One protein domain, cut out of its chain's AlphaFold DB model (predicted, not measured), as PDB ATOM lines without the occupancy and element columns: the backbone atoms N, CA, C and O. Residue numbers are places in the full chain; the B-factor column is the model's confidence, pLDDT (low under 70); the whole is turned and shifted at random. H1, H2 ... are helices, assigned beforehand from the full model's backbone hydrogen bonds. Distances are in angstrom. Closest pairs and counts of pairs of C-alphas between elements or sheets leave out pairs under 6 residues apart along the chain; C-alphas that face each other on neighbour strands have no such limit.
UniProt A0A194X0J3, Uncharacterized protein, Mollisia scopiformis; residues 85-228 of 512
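Overview. This is residues 85 to 228 of the 512 residues of an uncharacterized protein of Mollisia scopiformis (UniProt A0A194X0J3). Two long helices, H4 and H5, meet near the end of H4 and the beginning of H5 in a wide, L-like corner, and a small group of shorter helices sits toward the other end of H5. There H2 packs on H5 and H3 packs on H2, while the short H1 lies away from the other helices; the unnamed stretch of residues 141 to 158 leads from H3 to the beginning of H4, across an open frame. The printed part has 144 residues with five named helices, in the order H1, H2, H3, H4, H5, and no named strand; the class is all helix. The whole is loose, with a radius of gyration of the C-alphas of 21.0 A and spans of 56 by 43 by 29 A.

Arrangement. H1, residues 91 to 94, touches no helix and is apart from H2, residues 110 to 116. H2 touches H3, residues 127 to 140, at a steep tilt of 64 degrees, the same way; their closest C-alphas, of Tyr 115 and Ala 137, are 4.6 A apart. H4, residues 159 to 183, is apart from H2 and H3. H5, residues 192 to 226, touches H4 with its residues 192 to 195 alone, and H4 touches it with residues 182 to 183 alone. The closest C-alphas of H4 and H5, of Leu 183 and Glu 195, are 5.6 A apart. Their lines stand at a steep tilt of 68 degrees, only just short of about perpendicular, opposite ways. With residues 213 to 220 alone H5 touches H2, at a shallow tilt of 30 degrees, opposite ways; their closest C-alphas, of Val 116 and Leu 217, are 6.2 A apart. H3 and H5 are near each other, with 8 pairs of C-alphas within 10 A. In H3, H4 and H5 every O i to N i+4 pair is within hydrogen-bond range; in H2 it is 2 of 3, and H1 is too short for such a pair.

Along the chain. H1 begins at C-alpha 91, (156.179, 200.302, 77.779), and is 5.3 A long from first to last C-alpha. H2 measures 10.8 A and H3 20.1 A. H4 measures 36.4 A, from C-alpha 159 at (134.317, 174.354, 120.025). H5, the longest helix, measures 51.1 A and ends at C-alpha 226, (153.073, 178.130, 70.862).

Size, cuts and confidence. The two C-alphas farthest apart, of Ser 86 and Glu 160, are 60.6 A apart. The printed part has no cut. The links H1 to H2, 15 residues, and H3 to H4, 18 residues, are long. The mean pLDDT of the printed part is 73.9; 39 residues are under 70, among them residues 85 to 115 and 226 to 228.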
ATOM      1  N   THR A  85     159.712 203.141  76.570       37.97
ATOM      2  CA  THR A  85     160.080 204.020  77.692       37.97
ATOM      3  C   THR A  85     161.492 204.582  77.483       37.97
ATOM      4  O   THR A  85     162.299 204.011  76.743       37.97
ATOM      5  N   SER A  86     161.839 205.682  78.160       33.69
ATOM      6  CA  SER A  86     163.182 206.298  78.061       33.69
ATOM      7  C   SER A  86     164.339 205.370  78.469       33.69
ATOM      8  O   SER A  86     165.490 205.630  78.125       33.69
ATOM      9  N   THR A  87     164.044 204.274  79.173       33.69
ATOM     10  CA  THR A  87     165.016 203.265  79.618       33.69
ATOM     11  C   THR A  87     165.154 202.093  78.662       33.69
ATOM     12  O   THR A  87     165.871 201.142  78.961       33.69
ATOM     13  N   GLY A  88     164.459 202.115  77.530       30.00
ATOM     14  CA  GLY A  88     164.604 201.046  76.572       30.00
ATOM     15  C   GLY A  88     163.966 199.724  77.022       30.00
ATOM     16  O   GLY A  88     164.502 198.646  76.782       30.00
ATOM     17  N   LEU A  89     162.796 199.801  77.651       35.34
ATOM     18  CA  LEU A  89     161.920 198.650  77.844       35.34
ATOM     19  C   LEU A  89     160.647 198.858  77.013       35.34
ATOM     20  O   LEU A  89     160.217 200.003  76.834       35.34
ATOM     21  N   PRO A  90     160.008 197.786  76.509       34.31
ATOM     22  CA  PRO A  90     158.642 197.894  76.010       34.31
ATOM     23  C   PRO A  90     157.774 198.532  77.108       34.31
ATOM     24  O   PRO A  90     157.829 198.079  78.257       34.31
ATOM     25  N   ALA A  91     156.979 199.565  76.788       36.75
ATOM     26  CA  ALA A  91     156.179 200.302  77.779       36.75
ATOM     27  C   ALA A  91     155.204 199.433  78.596       36.75
ATOM     28  O   ALA A  91     154.719 199.866  79.634       36.75
ATOM     29  N   TYR A  92     154.995 198.175  78.198       38.06
ATOM     30  CA  TYR A  92     154.294 197.159  78.983       38.06
ATOM     31  C   TYR A  92     154.935 196.825  80.343       38.06
ATOM     32  O   TYR A  92     154.238 196.307  81.217       38.06
ATOM     33  N   PHE A  93     156.234 197.084  80.530       39.47
ATOM     34  CA  PHE A  93     156.974 196.636  81.720       39.47
ATOM     35  C   PHE A  93     157.790 197.730  82.422       39.47
ATOM     36  O   PHE A  93     158.095 197.574  83.601       39.47
ATOM     37  N   GLY A  94     158.150 198.814  81.725       29.97
ATOM     38  CA  GLY A  94     158.990 199.885  82.281       29.97
ATOM     39  C   GLY A  94     158.220 200.994  83.002       29.97
ATOM     40  O   GLY A  94     158.714 201.522  83.997       29.97
ATOM     41  N   ASP A  95     157.000 201.302  82.553       31.92
ATOM     42  CA  ASP A  95     156.244 202.438  83.071       31.92
ATOM     43  C   ASP A  95     155.038 201.945  83.875       31.92
ATOM     44  O   ASP A  95     154.120 201.294  83.376       31.92
ATOM     45  N   ALA A  96     155.047 202.266  85.166       35.28
ATOM     46  CA  ALA A  96     154.010 201.965  86.147       35.28
ATOM     47  C   ALA A  96     152.700 202.761  85.925       35.28
ATOM     48  O   ALA A  96     152.011 203.111  86.886       35.28
ATOM     49  N   GLU A  97     152.338 203.029  84.671       33.59
ATOM     50  CA  GLU A  97     151.152 203.778  84.266       33.59
ATOM     51  C   GLU A  97     150.221 202.878  83.432       33.59
ATOM     52  O   GLU A  97     150.245 202.832  82.208       33.59
ATOM     53  N   GLY A  98     149.377 202.110  84.128       34.38
ATOM     54  CA  GLY A  98     148.114 201.584  83.589       34.38
ATOM     55  C   GLY A  98     148.146 200.320  82.714       34.38
ATOM     56  O   GLY A  98     147.143 199.613  82.708       34.38
ATOM     57  N   TYR A  99     149.255 199.985  82.045       37.22
ATOM     58  CA  TYR A  99     149.304 198.902  81.036       37.22
ATOM     59  C   TYR A  99     150.060 197.632  81.447       37.22
ATOM     60  O   TYR A  99     150.315 196.755  80.621       37.22
ATOM     61  N   HIS A 100     150.402 197.472  82.724       40.84
ATOM     62  CA  HIS A 100     150.975 196.207  83.169       40.84
ATOM     63  C   HIS A 100     149.897 195.107  83.039       40.84
ATOM     64  O   HIS A 100     148.776 195.309  83.515       40.84
ATOM     65  N   PRO A 101     150.202 193.901  82.510       40.16
ATOM     66  CA  PRO A 101     149.263 192.764  82.486       40.16
ATOM     67  C   PRO A 101     148.767 192.329  83.881       40.16
ATOM     68  O   PRO A 101     147.937 191.433  84.006       40.16
ATOM     69  N   THR A 102     149.271 192.950  84.951       41.25
ATOM     70  CA  THR A 102     148.792 192.802  86.327       41.25
ATOM     71  C   THR A 102     147.594 193.700  86.655       41.25
ATOM     72  O   THR A 102     146.824 193.406  87.573       41.25
ATOM     73  N   VAL A 103     147.401 194.776  85.892       37.56
ATOM     74  CA  VAL A 103     146.342 195.772  86.073       37.56
ATOM     75  C   VAL A 103     145.198 195.524  85.087       37.56
ATOM     76  O   VAL A 103     144.042 195.561  85.499       37.56
ATOM     77  N   ASP A 104     145.495 195.147  83.841       47.72
ATOM     78  CA  ASP A 104     144.479 194.800  82.840       47.72
ATOM     79  C   ASP A 104     143.969 193.359  83.029       47.72
ATOM     80  O   ASP A 104     144.703 192.383  82.870       47.72
ATOM     81  N   GLU A 105     142.714 193.197  83.456       51.22
ATOM     82  CA  GLU A 105     142.067 191.889  83.679       51.22
ATOM     83  C   GLU A 105     141.810 191.111  82.388       51.22
ATOM     84  O   GLU A 105     141.616 189.897  82.444       51.22
ATOM     85  N   THR A 106     141.862 191.776  81.235       52.38
ATOM     86  CA  THR A 106     141.507 191.187  79.941       52.38
ATOM     87  C   THR A 106     142.693 190.573  79.196       52.38
ATOM     88  O   THR A 106     142.495 189.881  78.198       52.38
ATOM     89  N   HIS A 107     143.923 190.753  79.693       51.91
ATOM     90  CA  HIS A 107     145.116 190.291  78.989       51.91
ATOM     91  C   HIS A 107     145.242 188.748  79.019       51.91
ATOM     92  O   HIS A 107     145.395 188.163  80.093       51.91
ATOM     93  N   PRO A 108     145.273 188.051  77.870       52.62
ATOM     94  CA  PRO A 108     145.252 186.580  77.806       52.62
ATOM     95  C   PRO A 108     146.477 185.916  78.459       52.62
ATOM     96  O   PRO A 108     146.352 184.892  79.129       52.62
ATOM     97  N   ALA A 109     147.658 186.538  78.367       50.84
ATOM     98  CA  ALA A 109     148.879 186.042  79.018       50.84
ATOM     99  C   ALA A 109     148.953 186.329  80.536       50.84
ATOM    100  O   ALA A 109     149.883 185.873  81.209       50.84
ATOM    101  N   ARG A 110     147.976 187.063  81.101       55.69
ATOM    102  CA  ARG A 110     147.934 187.427  82.526       55.69
ATOM    103  C   ARG A 110     147.998 186.192  83.406       55.69
ATOM    104  O   ARG A 110     148.805 186.145  84.330       55.69
ATOM    105  N   GLY A 111     147.169 185.194  83.093       56.25
ATOM    106  CA  GLY A 111     147.148 183.917  83.796       56.25
ATOM    107  C   GLY A 111     148.562 183.358  83.894       56.25
ATOM    108  O   GLY A 111     149.147 183.371  84.965       56.25
ATOM    109  N   ALA A 112     149.170 183.000  82.770       59.28
ATOM    110  CA  ALA A 112     150.496 182.387  82.741       59.28
ATOM    111  C   ALA A 112     151.577 183.162  83.535       59.28
ATOM    112  O   ALA A 112     152.315 182.547  84.304       59.28
ATOM    113  N   PHE A 113     151.618 184.500  83.461       59.53
ATOM    114  CA  PHE A 113     152.579 185.309  84.231       59.53
ATOM    115  C   PHE A 113     152.351 185.241  85.753       59.53
ATOM    116  O   PHE A 113     153.289 185.040  86.525       59.53
ATOM    117  N   TYR A 114     151.099 185.334  86.209       60.81
ATOM    118  CA  TYR A 114     150.751 185.183  87.630       60.81
ATOM    119  C   TYR A 114     150.989 183.768  88.173       60.81
ATOM    120  O   TYR A 114     150.970 183.565  89.387       60.81
ATOM    121  N   TYR A 115     151.156 182.779  87.293       65.31
ATOM    122  CA  TYR A 115     151.251 181.371  87.668       65.31
ATOM    123  C   TYR A 115     152.685 180.942  88.000       65.31
ATOM    124  O   TYR A 115     152.842 179.922  88.664       65.31
ATOM    125  N   VAL A 116     153.694 181.714  87.593       73.31
ATOM    126  CA  VAL A 116     155.120 181.433  87.858       73.31
ATOM    127  C   VAL A 116     155.827 182.541  88.636       73.31
ATOM    128  O   VAL A 116     156.974 182.386  89.035       73.31
ATOM    129  N   ASN A 117     155.152 183.665  88.882       80.00
ATOM    130  CA  ASN A 117     155.742 184.801  89.578       80.00
ATOM    131  C   ASN A 117     155.479 184.738  91.093       80.00
ATOM    132  O   ASN A 117     154.461 185.243  91.570       80.00
ATOM    133  N   ASP A 118     156.416 184.171  91.856       80.31
ATOM    134  CA  ASP A 118     156.465 184.246  93.325       80.31
ATOM    135  C   ASP A 118     157.423 185.335  93.857       80.31
ATOM    136  O   ASP A 118     157.744 185.342  95.044       80.31
ATOM    137  N   GLY A 119     157.825 186.272  92.989       81.62
ATOM    138  CA  GLY A 119     158.690 187.416  93.285       81.62
ATOM    139  C   GLY A 119     158.079 188.451  94.246       81.62
ATOM    140  O   GLY A 119     156.890 188.352  94.586       81.62
ATOM    141  N   PRO A 120     158.858 189.475  94.653       79.56
ATOM    142  CA  PRO A 120     158.451 190.523  95.592       79.56
ATOM    143  C   PRO A 120     157.200 191.288  95.148       79.56
ATOM    144  O   PRO A 120     156.714 191.169  94.020       79.56
ATOM    145  N   GLN A 121     156.632 192.068  96.070       77.69
ATOM    146  CA  GLN A 121     155.422 192.844  95.803       77.69
ATOM    147  C   GLN A 121     155.686 193.911  94.737       77.69
ATOM    148  O   GLN A 121     156.577 194.744  94.895       77.69
ATOM    149  N   ILE A 122     154.865 193.917  93.686       75.62
ATOM    150  CA  ILE A 122     154.991 194.877  92.585       75.62
ATOM    151  C   ILE A 122     154.488 196.251  93.054       75.62
ATOM    152  O   ILE A 122     153.576 196.350  93.886       75.62
ATOM    153  N   LEU A 123     155.070 197.334  92.529       69.25
ATOM    154  CA  LEU A 123     154.621 198.694  92.825       69.25
ATOM    155  C   LEU A 123     153.119 198.834  92.512       69.25
ATOM    156  O   LEU A 123     152.653 198.417  91.458       69.25
ATOM    157  N   ASN A 124     152.355 199.407  93.444       72.88
ATOM    158  CA  ASN A 124     150.891 199.551  93.377       72.88
ATOM    159  C   ASN A 124     150.071 198.245  93.413       72.88
ATOM    160  O   ASN A 124     148.843 198.320  93.389       72.88
ATOM    161  N   GLU A 125     150.686 197.065  93.557       68.62
ATOM    162  CA  GLU A 125     149.957 195.805  93.750       68.62
ATOM    163  C   GLU A 125     149.283 195.800  95.133       68.62
ATOM    164  O   GLU A 125     149.970 195.878  96.157       68.62
ATOM    165  N   PRO A 126     147.946 195.688  95.239       74.62
ATOM    166  CA  PRO A 126     147.305 195.571  96.541       74.62
ATOM    167  C   PRO A 126     147.773 194.305  97.268       74.62
ATOM    168  O   PRO A 126     147.800 193.223  96.687       74.62
ATOM    169  N   ASP A 127     148.043 194.415  98.573       72.19
ATOM    170  CA  ASP A 127     148.555 193.317  99.418       72.19
ATOM    171  C   ASP A 127     147.736 192.019  99.281       72.19
ATOM    172  O   ASP A 127     148.293 190.929  99.272       72.19
ATOM    173  N   LYS A 128     146.415 192.101  99.084       73.38
ATOM    174  CA  LYS A 128     145.581 190.915  98.829       73.38
ATOM    175  C   LYS A 128     145.987 190.167  97.547       73.38
ATOM    176  O   LYS A 128     146.013 188.938  97.556       73.38
ATOM    177  N   PHE A 129     146.253 190.886  96.458       72.56
ATOM    178  CA  PHE A 129     146.597 190.297  95.162       72.56
ATOM    179  C   PHE A 129     148.024 189.763  95.148       72.56
ATOM    180  O   PHE A 129     148.213 188.627  94.724       72.56
ATOM    181  N   TYR A 130     148.960 190.498  95.748       75.50
ATOM    182  CA  TYR A 130     150.327 190.037  95.997       75.50
ATOM    183  C   TYR A 130     150.358 188.644  96.640       75.50
ATOM    184  O   TYR A 130     150.968 187.699  96.141       75.50
ATOM    185  N   ARG A 131     149.592 188.476  97.718       73.31
ATOM    186  CA  ARG A 131     149.506 187.210  98.460       73.31
ATOM    187  C   ARG A 131     148.873 186.088  97.660       73.31
ATOM    188  O   ARG A 131     149.286 184.936  97.761       73.31
ATOM    189  N   MET A 132     147.826 186.416  96.911       72.50
ATOM    190  CA  MET A 132     147.140 185.450  96.065       72.50
ATOM    191  C   MET A 132     148.064 184.969  94.944       72.50
ATOM    192  O   MET A 132     148.131 183.764  94.715       72.50
ATOM    193  N   ARG A 133     148.813 185.883  94.314       78.44
ATOM    194  CA  ARG A 133     149.830 185.580  93.303       78.44
ATOM    195  C   ARG A 133     150.877 184.622  93.857       78.44
ATOM    196  O   ARG A 133     150.993 183.516  93.341       78.44
ATOM    197  N   ILE A 134     151.540 184.987  94.956       80.19
ATOM    198  CA  ILE A 134     152.552 184.136  95.598       80.19
ATOM    199  C   ILE A 134     151.979 182.753  95.915       80.19
ATOM    200  O   ILE A 134     152.583 181.740  95.573       80.19
ATOM    201  N   ARG A 135     150.795 182.662  96.532       77.56
ATOM    202  CA  ARG A 135     150.195 181.363  96.883       77.56
ATOM    203  C   ARG A 135     149.916 180.494  95.659       77.56
ATOM    204  O   ARG A 135     150.178 179.290  95.695       77.56
ATOM    205  N   LEU A 136     149.353 181.082  94.606       73.06
ATOM    206  CA  LEU A 136     149.032 180.361  93.378       73.06
ATOM    207  C   LEU A 136     150.305 179.917  92.659       73.06
ATOM    208  O   LEU A 136     150.382 178.757  92.262       73.06
ATOM    209  N   ALA A 137     151.300 180.798  92.560       79.00
ATOM    210  CA  ALA A 137     152.584 180.496  91.947       79.00
ATOM    211  C   ALA A 137     153.302 179.365  92.695       79.00
ATOM    212  O   ALA A 137     153.638 178.347  92.099       79.00
ATOM    213  N   ASN A 138     153.413 179.463  94.024       82.81
ATOM    214  CA  ASN A 138     154.010 178.406  94.843       82.81
ATOM    215  C   ASN A 138     153.296 177.062  94.693       82.81
ATOM    216  O   ASN A 138     153.951 176.036  94.556       82.81
ATOM    217  N   THR A 139     151.960 177.058  94.719       78.62
ATOM    218  CA  THR A 139     151.178 175.820  94.568       78.62
ATOM    219  C   THR A 139     151.413 175.179  93.200       78.62
ATOM    220  O   THR A 139     151.556 173.964  93.112       78.62
ATOM    221  N   ARG A 140     151.464 175.982  92.132       77.00
ATOM    222  CA  ARG A 140     151.594 175.483  90.754       77.00
ATOM    223  C   ARG A 140     152.993 175.012  90.415       77.00
ATOM    224  O   ARG A 140     153.134 173.934  89.860       77.00
ATOM    225  N   MET A 141     154.000 175.776  90.821       81.69
ATOM    226  CA  MET A 141     155.403 175.374  90.720       81.69
ATOM    227  C   MET A 141     155.766 174.287  91.740       81.69
ATOM    228  O   MET A 141     156.897 173.815  91.765       81.69
ATOM    229  N   GLN A 142     154.824 173.907  92.612       84.56
ATOM    230  CA  GLN A 142     155.026 172.940  93.684       84.56
ATOM    231  C   GLN A 142     156.212 173.322  94.581       84.56
ATOM    232  O   GLN A 142     156.998 172.469  94.959       84.56
ATOM    233  N   ILE A 143     156.386 174.598  94.919       84.50
ATOM    234  CA  ILE A 143     157.499 175.050  95.765       84.50
ATOM    235  C   ILE A 143     157.431 174.352  97.126       84.50
ATOM    236  O   ILE A 143     156.423 174.418  97.834       84.50
ATOM    237  N   GLU A 144     158.521 173.688  97.501       82.25
ATOM    238  CA  GLU A 144     158.652 173.015  98.782       82.25
ATOM    239  C   GLU A 144     158.775 174.039  99.907       82.25
ATOM    240  O   GLU A 144     159.639 174.919  99.900       82.25
ATOM    241  N   ARG A 145     157.916 173.887 100.912       78.06
ATOM    242  CA  ARG A 145     157.924 174.666 102.152       78.06
ATOM    243  C   ARG A 145     157.866 173.699 103.323       78.06
ATOM    244  O   ARG A 145     157.314 172.605 103.188       78.06
ATOM    245  N   ARG A 146     158.398 174.091 104.485       75.75
ATOM    246  CA  ARG A 146     158.193 173.290 105.696       75.75
ATOM    247  C   ARG A 146     156.695 173.270 106.027       75.75
ATOM    248  O   ARG A 146     156.086 174.338 106.122       75.75
ATOM    249  N   PRO A 147     156.079 172.083 106.156       68.12
ATOM    250  CA  PRO A 147     154.650 171.985 106.387       68.12
ATOM    251  C   PRO A 147     154.308 172.597 107.743       68.12
ATOM    252  O   PRO A 147     154.918 172.278 108.762       68.12
ATOM    253  N   ILE A 148     153.299 173.465 107.756       74.12
ATOM    254  CA  ILE A 148     152.734 173.965 109.006       74.12
ATOM    255  C   ILE A 148     151.958 172.805 109.644       74.12
ATOM    256  O   ILE A 148     151.126 172.193 108.958       74.12
ATOM    257  N   PRO A 149     152.175 172.509 110.936       74.75
ATOM    258  CA  PRO A 149     151.346 171.573 111.676       74.75
ATOM    259  C   PRO A 149     149.867 171.922 111.478       74.75
ATOM    260  O   PRO A 149     149.479 173.081 111.622       74.75
ATOM    261  N   GLN A 150     149.037 170.944 111.113       72.69
ATOM    262  CA  GLN A 150     147.600 171.157 110.921       72.69
ATOM    263  C   GLN A 150     146.815 170.691 112.145       72.69
ATOM    264  O   GLN A 150     147.217 169.725 112.798       72.69
ATOM    265  N   PRO A 151     145.677 171.339 112.464       72.12
ATOM    266  CA  PRO A 151     144.815 170.832 113.516       72.12
ATOM    267  C   PRO A 151     144.259 169.465 113.092       72.12
ATOM    268  O   PRO A 151     144.116 169.210 111.888       72.12
ATOM    269  N   PRO A 152     143.900 168.596 114.052       75.81
ATOM    270  CA  PRO A 152     143.207 167.350 113.748       75.81
ATOM    271  C   PRO A 152     141.981 167.622 112.865       75.81
ATOM    272  O   PRO A 152     141.364 168.691 112.951       75.81
ATOM    273  N   ARG A 153     141.635 166.661 111.995       75.00
ATOM    274  CA  ARG A 153     140.519 166.757 111.034       75.00
ATOM    275  C   ARG A 153     139.161 166.742 111.756       75.00
ATOM    276  O   ARG A 153     138.406 165.784 111.679       75.00
ATOM    277  N   ILE A 154     138.857 167.831 112.452       78.12
ATOM    278  CA  ILE A 154     137.601 168.102 113.154       78.12
ATOM    279  C   ILE A 154     136.783 169.067 112.290       78.12
ATOM    280  O   ILE A 154     137.343 169.932 111.604       78.12
ATOM    281  N   LYS A 155     135.450 168.932 112.300       73.00
ATOM    282  CA  LYS A 155     134.556 169.841 111.568       73.00
ATOM    283  C   LYS A 155     134.859 171.292 111.956       73.00
ATOM    284  O   LYS A 155     134.780 171.671 113.122       73.00
ATOM    285  N   LYS A 156     135.204 172.108 110.954       67.81
ATOM    286  CA  LYS A 156     135.468 173.539 111.141       67.81
ATOM    287  C   LYS A 156     134.247 174.172 111.818       67.81
ATOM    288  O   LYS A 156     133.127 173.909 111.394       67.81
ATOM    289  N   GLN A 157     134.485 175.034 112.811       71.75
ATOM    290  CA  GLN A 157     133.480 175.759 113.616       71.75
ATOM    291  C   GLN A 157     132.892 175.030 114.838       71.75
ATOM    292  O   GLN A 157     132.025 175.602 115.498       71.75
ATOM    293  N   THR A 158     133.375 173.840 115.210       80.69
ATOM    294  CA  THR A 158     133.087 173.294 116.550       80.69
ATOM    295  C   THR A 158     133.953 173.965 117.621       80.69
ATOM    296  O   THR A 158     135.000 174.553 117.325       80.69
ATOM    297  N   ASP A 159     133.518 173.894 118.881       84.25
ATOM    298  CA  ASP A 159     134.317 174.354 120.025       84.25
ATOM    299  C   ASP A 159     135.604 173.533 120.160       84.25
ATOM    300  O   ASP A 159     136.673 174.096 120.376       84.25
ATOM    301  N   GLU A 160     135.526 172.231 119.883       82.69
ATOM    302  CA  GLU A 160     136.676 171.326 119.797       82.69
ATOM    303  C   GLU A 160     137.686 171.767 118.733       82.69
ATOM    304  O   GLU A 160     138.887 171.787 118.991       82.69
ATOM    305  N   TRP A 161     137.222 172.182 117.547       82.44
ATOM    306  CA  TRP A 161     138.113 172.689 116.503       82.44
ATOM    307  C   TRP A 161     138.798 173.992 116.926       82.44
ATOM    308  O   TRP A 161     139.977 174.190 116.630       82.44
ATOM    309  N   ARG A 162     138.081 174.883 117.627       82.56
ATOM    310  CA  ARG A 162     138.662 176.122 118.163       82.56
ATOM    311  C   ARG A 162     139.726 175.828 119.219       82.56
ATOM    312  O   ARG A 162     140.830 176.348 119.091       82.56
ATOM    313  N   ALA A 163     139.431 174.950 120.175       85.25
ATOM    314  CA  ALA A 163     140.380 174.540 121.208       85.25
ATOM    315  C   ALA A 163     141.620 173.855 120.606       85.25
ATOM    316  O   ALA A 163     142.750 174.233 120.909       85.25
ATOM    317  N   ALA A 164     141.429 172.909 119.681       83.12
ATOM    318  CA  ALA A 164     142.531 172.228 119.001       83.12
ATOM    319  C   ALA A 164     143.408 173.201 118.196       83.12
ATOM    320  O   ALA A 164     144.632 173.076 118.175       83.12
ATOM    321  N   ARG A 165     142.792 174.200 117.554       83.88
ATOM    322  CA  ARG A 165     143.514 175.253 116.838       83.88
ATOM    323  C   ARG A 165     144.317 176.152 117.780       83.88
ATOM    324  O   ARG A 165     145.433 176.510 117.431       83.88
ATOM    325  N   GLU A 166     143.780 176.523 118.938       85.56
ATOM    326  CA  GLU A 166     144.505 177.341 119.922       85.56
ATOM    327  C   GLU A 166     145.738 176.611 120.468       85.56
ATOM    328  O   GLU A 166     146.822 177.191 120.510       85.56
ATOM    329  N   VAL A 167     145.604 175.320 120.798       87.00
ATOM    330  CA  VAL A 167     146.731 174.472 121.229       87.00
ATOM    331  C   VAL A 167     147.805 174.389 120.143       87.00
ATOM    332  O   VAL A 167     148.995 174.520 120.421       87.00
ATOM    333  N   LEU A 168     147.389 174.220 118.888       84.94
ATOM    334  CA  LEU A 168     148.294 174.184 117.745       84.94
ATOM    335  C   LEU A 168     149.019 175.516 117.529       84.94
ATOM    336  O   LEU A 168     150.229 175.521 117.327       84.94
ATOM    337  N   GLU A 169     148.298 176.643 117.579       84.50
ATOM    338  CA  GLU A 169     148.889 177.980 117.452       84.50
ATOM    339  C   GLU A 169     149.908 178.233 118.580       84.50
ATOM    340  O   GLU A 169     150.981 178.778 118.320       84.50
ATOM    341  N   ALA A 170     149.627 177.782 119.807       85.00
ATOM    342  CA  ALA A 170     150.566 177.865 120.926       85.00
ATOM    343  C   ALA A 170     151.821 177.004 120.709       85.00
ATOM    344  O   ALA A 170     152.934 177.492 120.912       85.00
ATOM    345  N   LYS A 171     151.657 175.758 120.242       87.25
ATOM    346  CA  LYS A 171     152.781 174.867 119.919       87.25
ATOM    347  C   LYS A 171     153.675 175.473 118.842       87.25
ATOM    348  O   LYS A 171     154.873 175.604 119.035       87.25
ATOM    349  N   ILE A 172     153.072 175.935 117.755       85.12
ATOM    350  CA  ILE A 172     153.765 176.604 116.657       85.12
ATOM    351  C   ILE A 172     154.618 177.787 117.149       85.12
ATOM    352  O   ILE A 172     155.765 177.945 116.727       85.12
ATOM    353  N   LEU A 173     154.065 178.631 118.027       85.00
ATOM    354  CA  LEU A 173     154.792 179.768 118.596       85.00
ATOM    355  C   LEU A 173     155.955 179.313 119.483       85.00
ATOM    356  O   LEU A 173     157.015 179.937 119.442       85.00
ATOM    357  N   SER A 174     155.757 178.244 120.258       87.75
ATOM    358  CA  SER A 174     156.794 177.634 121.092       87.75
ATOM    359  C   SER A 174     157.942 177.092 120.243       87.75
ATOM    360  O   SER A 174     159.078 177.512 120.429       87.75
ATOM    361  N   ASP A 175     157.638 176.251 119.258       87.69
ATOM    362  CA  ASP A 175     158.611 175.664 118.335       87.69
ATOM    363  C   ASP A 175     159.400 176.761 117.593       87.69
ATOM    364  O   ASP A 175     160.621 176.710 117.490       87.69
ATOM    365  N   THR A 176     158.714 177.809 117.112       86.50
ATOM    366  CA  THR A 176     159.364 178.937 116.413       86.50
ATOM    367  C   THR A 176     160.305 179.705 117.335       86.50
ATOM    368  O   THR A 176     161.350 180.191 116.899       86.50
ATOM    369  N   LYS A 177     159.933 179.852 118.610       87.75
ATOM    370  CA  LYS A 177     160.786 180.474 119.621       87.75
ATOM    371  C   LYS A 177     162.017 179.603 119.878       87.75
ATOM    372  O   LYS A 177     163.121 180.125 119.785       87.75
ATOM    373  N   GLU A 178     161.833 178.309 120.125       90.81
ATOM    374  CA  GLU A 178     162.926 177.358 120.356       90.81
ATOM    375  C   GLU A 178     163.905 177.323 119.177       90.81
ATOM    376  O   GLU A 178     165.114 177.413 119.364       90.81
ATOM    377  N   HIS A 179     163.389 177.286 117.951       90.62
ATOM    378  CA  HIS A 179     164.203 177.355 116.743       90.62
ATOM    379  C   HIS A 179     165.059 178.625 116.682       90.62
ATOM    380  O   HIS A 179     166.258 178.547 116.429       90.62
ATOM    381  N   ARG A 180     164.481 179.800 116.966       88.44
ATOM    382  CA  ARG A 180     165.257 181.052 117.008       88.44
ATOM    383  C   ARG A 180     166.325 181.023 118.086       88.44
ATOM    384  O   ARG A 180     167.425 181.509 117.858       88.44
ATOM    385  N   GLU A 181     165.997 180.488 119.251       90.44
ATOM    386  CA  GLU A 181     166.935 180.361 120.361       90.44
ATOM    387  C   GLU A 181     168.111 179.438 120.017       90.44
ATOM    388  O   GLU A 181     169.240 179.772 120.363       90.44
ATOM    389  N   LYS A 182     167.863 178.348 119.278       92.31
ATOM    390  CA  LYS A 182     168.895 177.427 118.777       92.31
ATOM    391  C   LYS A 182     169.789 178.026 117.695       92.31
ATOM    392  O   LYS A 182     170.959 177.678 117.642       92.31
ATOM    393  N   LEU A 183     169.271 178.954 116.888       91.19
ATOM    394  CA  LEU A 183     170.043 179.661 115.856       91.19
ATOM    395  C   LEU A 183     170.734 180.945 116.350       91.19
ATOM    396  O   LEU A 183     171.557 181.517 115.644       91.19
ATOM    397  N   THR A 184     170.387 181.464 117.531       90.38
ATOM    398  CA  THR A 184     170.924 182.754 117.995       90.38
ATOM    399  C   THR A 184     172.239 182.552 118.734       90.38
ATOM    400  O   THR A 184     172.230 182.177 119.906       90.38
ATOM    401  N   PHE A 185     173.359 182.879 118.089       91.69
ATOM    402  CA  PHE A 185     174.675 182.845 118.728       91.69
ATOM    403  C   PHE A 185     174.682 183.606 120.067       91.69
ATOM    404  O   PHE A 185     174.233 184.753 120.158       91.69
ATOM    405  N   GLY A 186     175.190 182.959 121.119       91.38
ATOM    406  CA  GLY A 186     175.244 183.505 122.480       91.38
ATOM    407  C   GLY A 186     173.961 183.345 123.308       91.38
ATOM    408  O   GLY A 186     173.955 183.716 124.482       91.38
ATOM    409  N   HIS A 187     172.880 182.787 122.751       94.81
ATOM    410  CA  HIS A 187     171.729 182.362 123.550       94.81
ATOM    411  C   HIS A 187     172.071 181.077 124.338       94.81
ATOM    412  O   HIS A 187     172.778 180.227 123.802       94.81
ATOM    413  N   PRO A 188     171.560 180.862 125.570       95.44
ATOM    414  CA  PRO A 188     171.847 179.644 126.344       95.44
ATOM    415  C   PRO A 188     171.464 178.330 125.647       95.44
ATOM    416  O   PRO A 188     172.052 177.294 125.929       95.44
ATOM    417  N   ASN A 189     170.482 178.390 124.745       94.69
ATOM    418  CA  ASN A 189     170.010 177.249 123.954       94.69
ATOM    419  C   ASN A 189     170.613 177.206 122.542       94.69
ATOM    420  O   ASN A 189     170.115 176.444 121.720       94.69
ATOM    421  N   TYR A 190     171.606 178.050 122.237       95.19
ATOM    422  CA  TYR A 190     172.286 178.031 120.946       95.19
ATOM    423  C   TYR A 190     172.919 176.661 120.710       95.19
ATOM    424  O   TYR A 190     173.619 176.142 121.581       95.19
ATOM    425  N   ASP A 191     172.673 176.096 119.534       95.31
ATOM    426  CA  ASP A 191     173.158 174.776 119.160       95.31
ATOM    427  C   ASP A 191     173.830 174.865 117.779       95.31
ATOM    428  O   ASP A 191     173.139 174.983 116.761       95.31
ATOM    429  N   PRO A 192     175.176 174.826 117.719       92.69
ATOM    430  CA  PRO A 192     175.902 174.966 116.461       92.69
ATOM    431  C   PRO A 192     175.687 173.774 115.516       92.69
ATOM    432  O   PRO A 192     175.764 173.947 114.304       92.69
ATOM    433  N   LEU A 193     175.396 172.573 116.034       95.56
ATOM    434  CA  LEU A 193     175.085 171.420 115.184       95.56
ATOM    435  C   LEU A 193     173.706 171.591 114.546       95.56
ATOM    436  O   LEU A 193     173.547 171.370 113.348       95.56
ATOM    437  N   TYR A 194     172.734 172.075 115.324       93.81
ATOM    438  CA  TYR A 194     171.410 172.410 114.808       93.81
ATOM    439  C   TYR A 194     171.462 173.473 113.703       93.81
ATOM    440  O   TYR A 194     170.747 173.353 112.710       93.81
ATOM    441  N   GLU A 195     172.290 174.510 113.861       92.00
ATOM    442  CA  GLU A 195     172.480 175.551 112.842       92.00
ATOM    443  C   GLU A 195     173.046 174.976 111.537       92.00
ATOM    444  O   GLU A 195     172.496 175.238 110.467       92.00
ATOM    445  N   ILE A 196     174.086 174.140 111.618       93.06
ATOM    446  CA  ILE A 196     174.694 173.494 110.445       93.06
ATOM    447  C   ILE A 196     173.671 172.619 109.709       93.06
ATOM    448  O   ILE A 196     173.527 172.728 108.487       93.06
ATOM    449  N   ASP A 197     172.936 171.780 110.442       91.69
ATOM    450  CA  ASP A 197     171.912 170.904 109.867       91.69
ATOM    451  C   ASP A 197     170.773 171.714 109.233       91.69
ATOM    452  O   ASP A 197     170.282 171.388 108.145       91.69
ATOM    453  N   TRP A 198     170.361 172.800 109.893       90.00
ATOM    454  CA  TRP A 198     169.340 173.709 109.389       90.00
ATOM    455  C   TRP A 198     169.766 174.377 108.081       90.00
ATOM    456  O   TRP A 198     168.996 174.388 107.116       90.00
ATOM    457  N   ASP A 199     170.990 174.894 108.024       89.06
ATOM    458  CA  ASP A 199     171.539 175.548 106.840       89.06
ATOM    459  C   ASP A 199     171.700 174.576 105.669       89.06
ATOM    460  O   ASP A 199     171.388 174.926 104.525       89.06
ATOM    461  N   ALA A 200     172.134 173.340 105.932       89.00
ATOM    462  CA  ALA A 200     172.247 172.303 104.912       89.00
ATOM    463  C   ALA A 200     170.877 171.965 104.294       89.00
ATOM    464  O   ALA A 200     170.710 171.989 103.069       89.00
ATOM    465  N   ASP A 201     169.870 171.723 105.132       86.50
ATOM    466  CA  ASP A 201     168.500 171.441 104.696       86.50
ATOM    467  C   ASP A 201     167.854 172.648 103.984       86.50
ATOM    468  O   ASP A 201     167.162 172.492 102.968       86.50
ATOM    469  N   LYS A 202     168.127 173.872 104.450       86.00
ATOM    470  CA  LYS A 202     167.702 175.112 103.789       86.00
ATOM    471  C   LYS A 202     168.280 175.224 102.378       86.00
ATOM    472  O   LYS A 202     167.512 175.435 101.438       86.00
ATOM    473  N   ARG A 203     169.594 175.032 102.209       86.88
ATOM    474  CA  ARG A 203     170.258 175.070 100.891       86.88
ATOM    475  C   ARG A 203     169.688 174.018  99.944       86.88
ATOM    476  O   ARG A 203     169.400 174.326  98.788       86.88
ATOM    477  N   LEU A 204     169.451 172.801 100.436       87.81
ATOM    478  CA  LEU A 204     168.859 171.725  99.638       87.81
ATOM    479  C   LEU A 204     167.439 172.072  99.161       87.81
ATOM    480  O   LEU A 204     167.091 171.824  98.004       87.81
ATOM    481  N   ARG A 205     166.604 172.662 100.028       86.56
ATOM    482  CA  ARG A 205     165.279 173.168  99.629       86.56
ATOM    483  C   ARG A 205     165.375 174.301  98.613       86.56
ATOM    484  O   ARG A 205     164.630 174.297  97.637       86.56
ATOM    485  N   GLN A 206     166.271 175.266  98.826       84.69
ATOM    486  CA  GLN A 206     166.466 176.389  97.904       84.69
ATOM    487  C   GLN A 206     166.866 175.896  96.509       84.69
ATOM    488  O   GLN A 206     166.260 176.327  95.530       84.69
ATOM    489  N   ALA A 207     167.791 174.936  96.418       86.69
ATOM    490  CA  ALA A 207     168.202 174.334  95.151       86.69
ATOM    491  C   ALA A 207     167.036 173.628  94.432       86.69
ATOM    492  O   ALA A 207     166.781 173.895  93.257       86.69
ATOM    493  N   ARG A 208     166.262 172.794  95.146       87.69
ATOM    494  CA  ARG A 208     165.071 172.128  94.582       87.69
ATOM    495  C   ARG A 208     164.021 173.127  94.101       87.69
ATOM    496  O   ARG A 208     163.470 172.975  93.014       87.69
ATOM    497  N   ASN A 209     163.762 174.169  94.885       88.56
ATOM    498  CA  ASN A 209     162.798 175.207  94.532       88.56
ATOM    499  C   ASN A 209     163.269 176.058  93.348       88.56
ATOM    500  O   ASN A 209     162.450 176.433  92.516       88.56
ATOM    501  N   ALA A 210     164.567 176.351  93.241       85.88
ATOM    502  CA  ALA A 210     165.131 177.042  92.085       85.88
ATOM    503  C   ALA A 210     164.938 176.229  90.795       85.88
ATOM    504  O   ALA A 210     164.454 176.781  89.809       85.88
ATOM    505  N   ALA A 211     165.208 174.919  90.831       88.25
ATOM    506  CA  ALA A 211     164.964 174.027  89.696       88.25
ATOM    507  C   ALA A 211     163.478 174.001  89.291       88.25
ATOM    508  O   ALA A 211     163.154 174.150  88.116       88.25
ATOM    509  N   ARG A 212     162.556 173.913  90.264       86.25
ATOM    510  CA  ARG A 212     161.102 173.960  89.999       86.25
ATOM    511  C   ARG A 212     160.652 175.279  89.371       86.25
ATOM    512  O   ARG A 212     159.827 175.268  88.462       86.25
ATOM    513  N   ARG A 213     161.199 176.414  89.823       86.06
ATOM    514  CA  ARG A 213     160.918 177.730  89.220       86.06
ATOM    515  C   ARG A 213     161.408 177.809  87.780       86.06
ATOM    516  O   ARG A 213     160.678 178.306  86.928       86.06
ATOM    517  N   GLN A 214     162.620 177.323  87.511       86.88
ATOM    518  CA  GLN A 214     163.179 177.297  86.158       86.88
ATOM    519  C   GLN A 214     162.324 176.438  85.224       86.88
ATOM    520  O   GLN A 214     161.889 176.936  84.189       86.88
ATOM    521  N   GLN A 215     161.991 175.212  85.637       86.75
ATOM    522  CA  GLN A 215     161.132 174.319  84.862       86.75
ATOM    523  C   GLN A 215     159.772 174.965  84.556       86.75
ATOM    524  O   GLN A 215     159.349 175.015  83.405       86.75
ATOM    525  N   ALA A 216     159.101 175.524  85.567       83.69
ATOM    526  CA  ALA A 216     157.795 176.145  85.368       83.69
ATOM    527  C   ALA A 216     157.861 177.375  84.444       83.69
ATOM    528  O   ALA A 216     156.951 177.617  83.651       83.69
ATOM    529  N   LEU A 217     158.945 178.154  84.519       83.69
ATOM    530  CA  LEU A 217     159.174 179.283  83.623       83.69
ATOM    531  C   LEU A 217     159.371 178.827  82.171       83.69
ATOM    532  O   LEU A 217     158.854 179.468  81.256       83.69
ATOM    533  N   GLU A 218     160.105 177.738  81.951       84.81
ATOM    534  CA  GLU A 218     160.300 177.141  80.628       84.81
ATOM    535  C   GLU A 218     158.993 176.591  80.053       84.81
ATOM    536  O   GLU A 218     158.667 176.891  78.904       84.81
ATOM    537  N   GLU A 219     158.192 175.890  80.859       81.56
ATOM    538  CA  GLU A 219     156.858 175.412  80.470       81.56
ATOM    539  C   GLU A 219     155.937 176.571  80.061       81.56
ATOM    540  O   GLU A 219     155.277 176.522  79.020       81.56
ATOM    541  N   VAL A 220     155.932 177.661  80.838       76.94
ATOM    542  CA  VAL A 220     155.154 178.866  80.517       76.94
ATOM    543  C   VAL A 220     155.648 179.536  79.236       76.94
ATOM    544  O   VAL A 220     154.831 179.955  78.412       76.94
ATOM    545  N   ARG A 221     156.966 179.626  79.034       77.06
ATOM    546  CA  ARG A 221     157.549 180.171  77.800       77.06
ATOM    547  C   ARG A 221     157.178 179.332  76.587       77.06
ATOM    548  O   ARG A 221     156.772 179.903  75.580       77.06
ATOM    549  N   ALA A 222     157.267 178.008  76.692       79.12
ATOM    550  CA  ALA A 222     156.870 177.093  75.630       79.12
ATOM    551  C   ALA A 222     155.386 177.276  75.279       79.12
ATOM    552  O   ALA A 222     155.053 177.493  74.114       79.12
ATOM    553  N   HIS A 223     154.507 177.301  76.286       71.06
ATOM    554  CA  HIS A 223     153.070 177.498  76.093       71.06
ATOM    555  C   HIS A 223     152.736 178.826  75.401       71.06
ATOM    556  O   HIS A 223     151.932 178.862  74.471       71.06
ATOM    557  N   LEU A 224     153.370 179.922  75.823       69.69
ATOM    558  CA  LEU A 224     153.119 181.242  75.250       69.69
ATOM    559  C   LEU A 224     153.717 181.401  73.854       69.69
ATOM    560  O   LEU A 224     153.054 181.969  72.989       69.69
ATOM    561  N   SER A 225     154.891 180.818  73.603       73.38
ATOM    562  CA  SER A 225     155.480 180.785  72.261       73.38
ATOM    563  C   SER A 225     154.597 180.025  71.267       73.38
ATOM    564  O   SER A 225     154.365 180.508  70.163       73.38
ATOM    565  N   ALA A 226     154.011 178.895  71.682       69.56
ATOM    566  CA  ALA A 226     153.073 178.130  70.862       69.56
ATOM    567  C   ALA A 226     151.781 178.912  70.561       69.56
ATOM    568  O   ALA A 226     151.151 178.695  69.529       69.56
ATOM    569  N   ALA A 227     151.401 179.836  71.445       64.19
ATOM    570  CA  ALA A 227     150.259 180.725  71.267       64.19
ATOM    571  C   ALA A 227     150.609 182.046  70.546       64.19
ATOM    572  O   ALA A 227     149.745 182.915  70.432       64.19
ATOM    573  N   GLY A 228     151.843 182.204  70.051       67.50
ATOM    574  CA  GLY A 228     152.285 183.379  69.292       67.50
ATOM    575  C   GLY A 228     152.656 184.600  70.140       67.50
ATOM    576  O   GLY A 228     152.751 185.699  69.602       67.50
TER     577      GLY A 228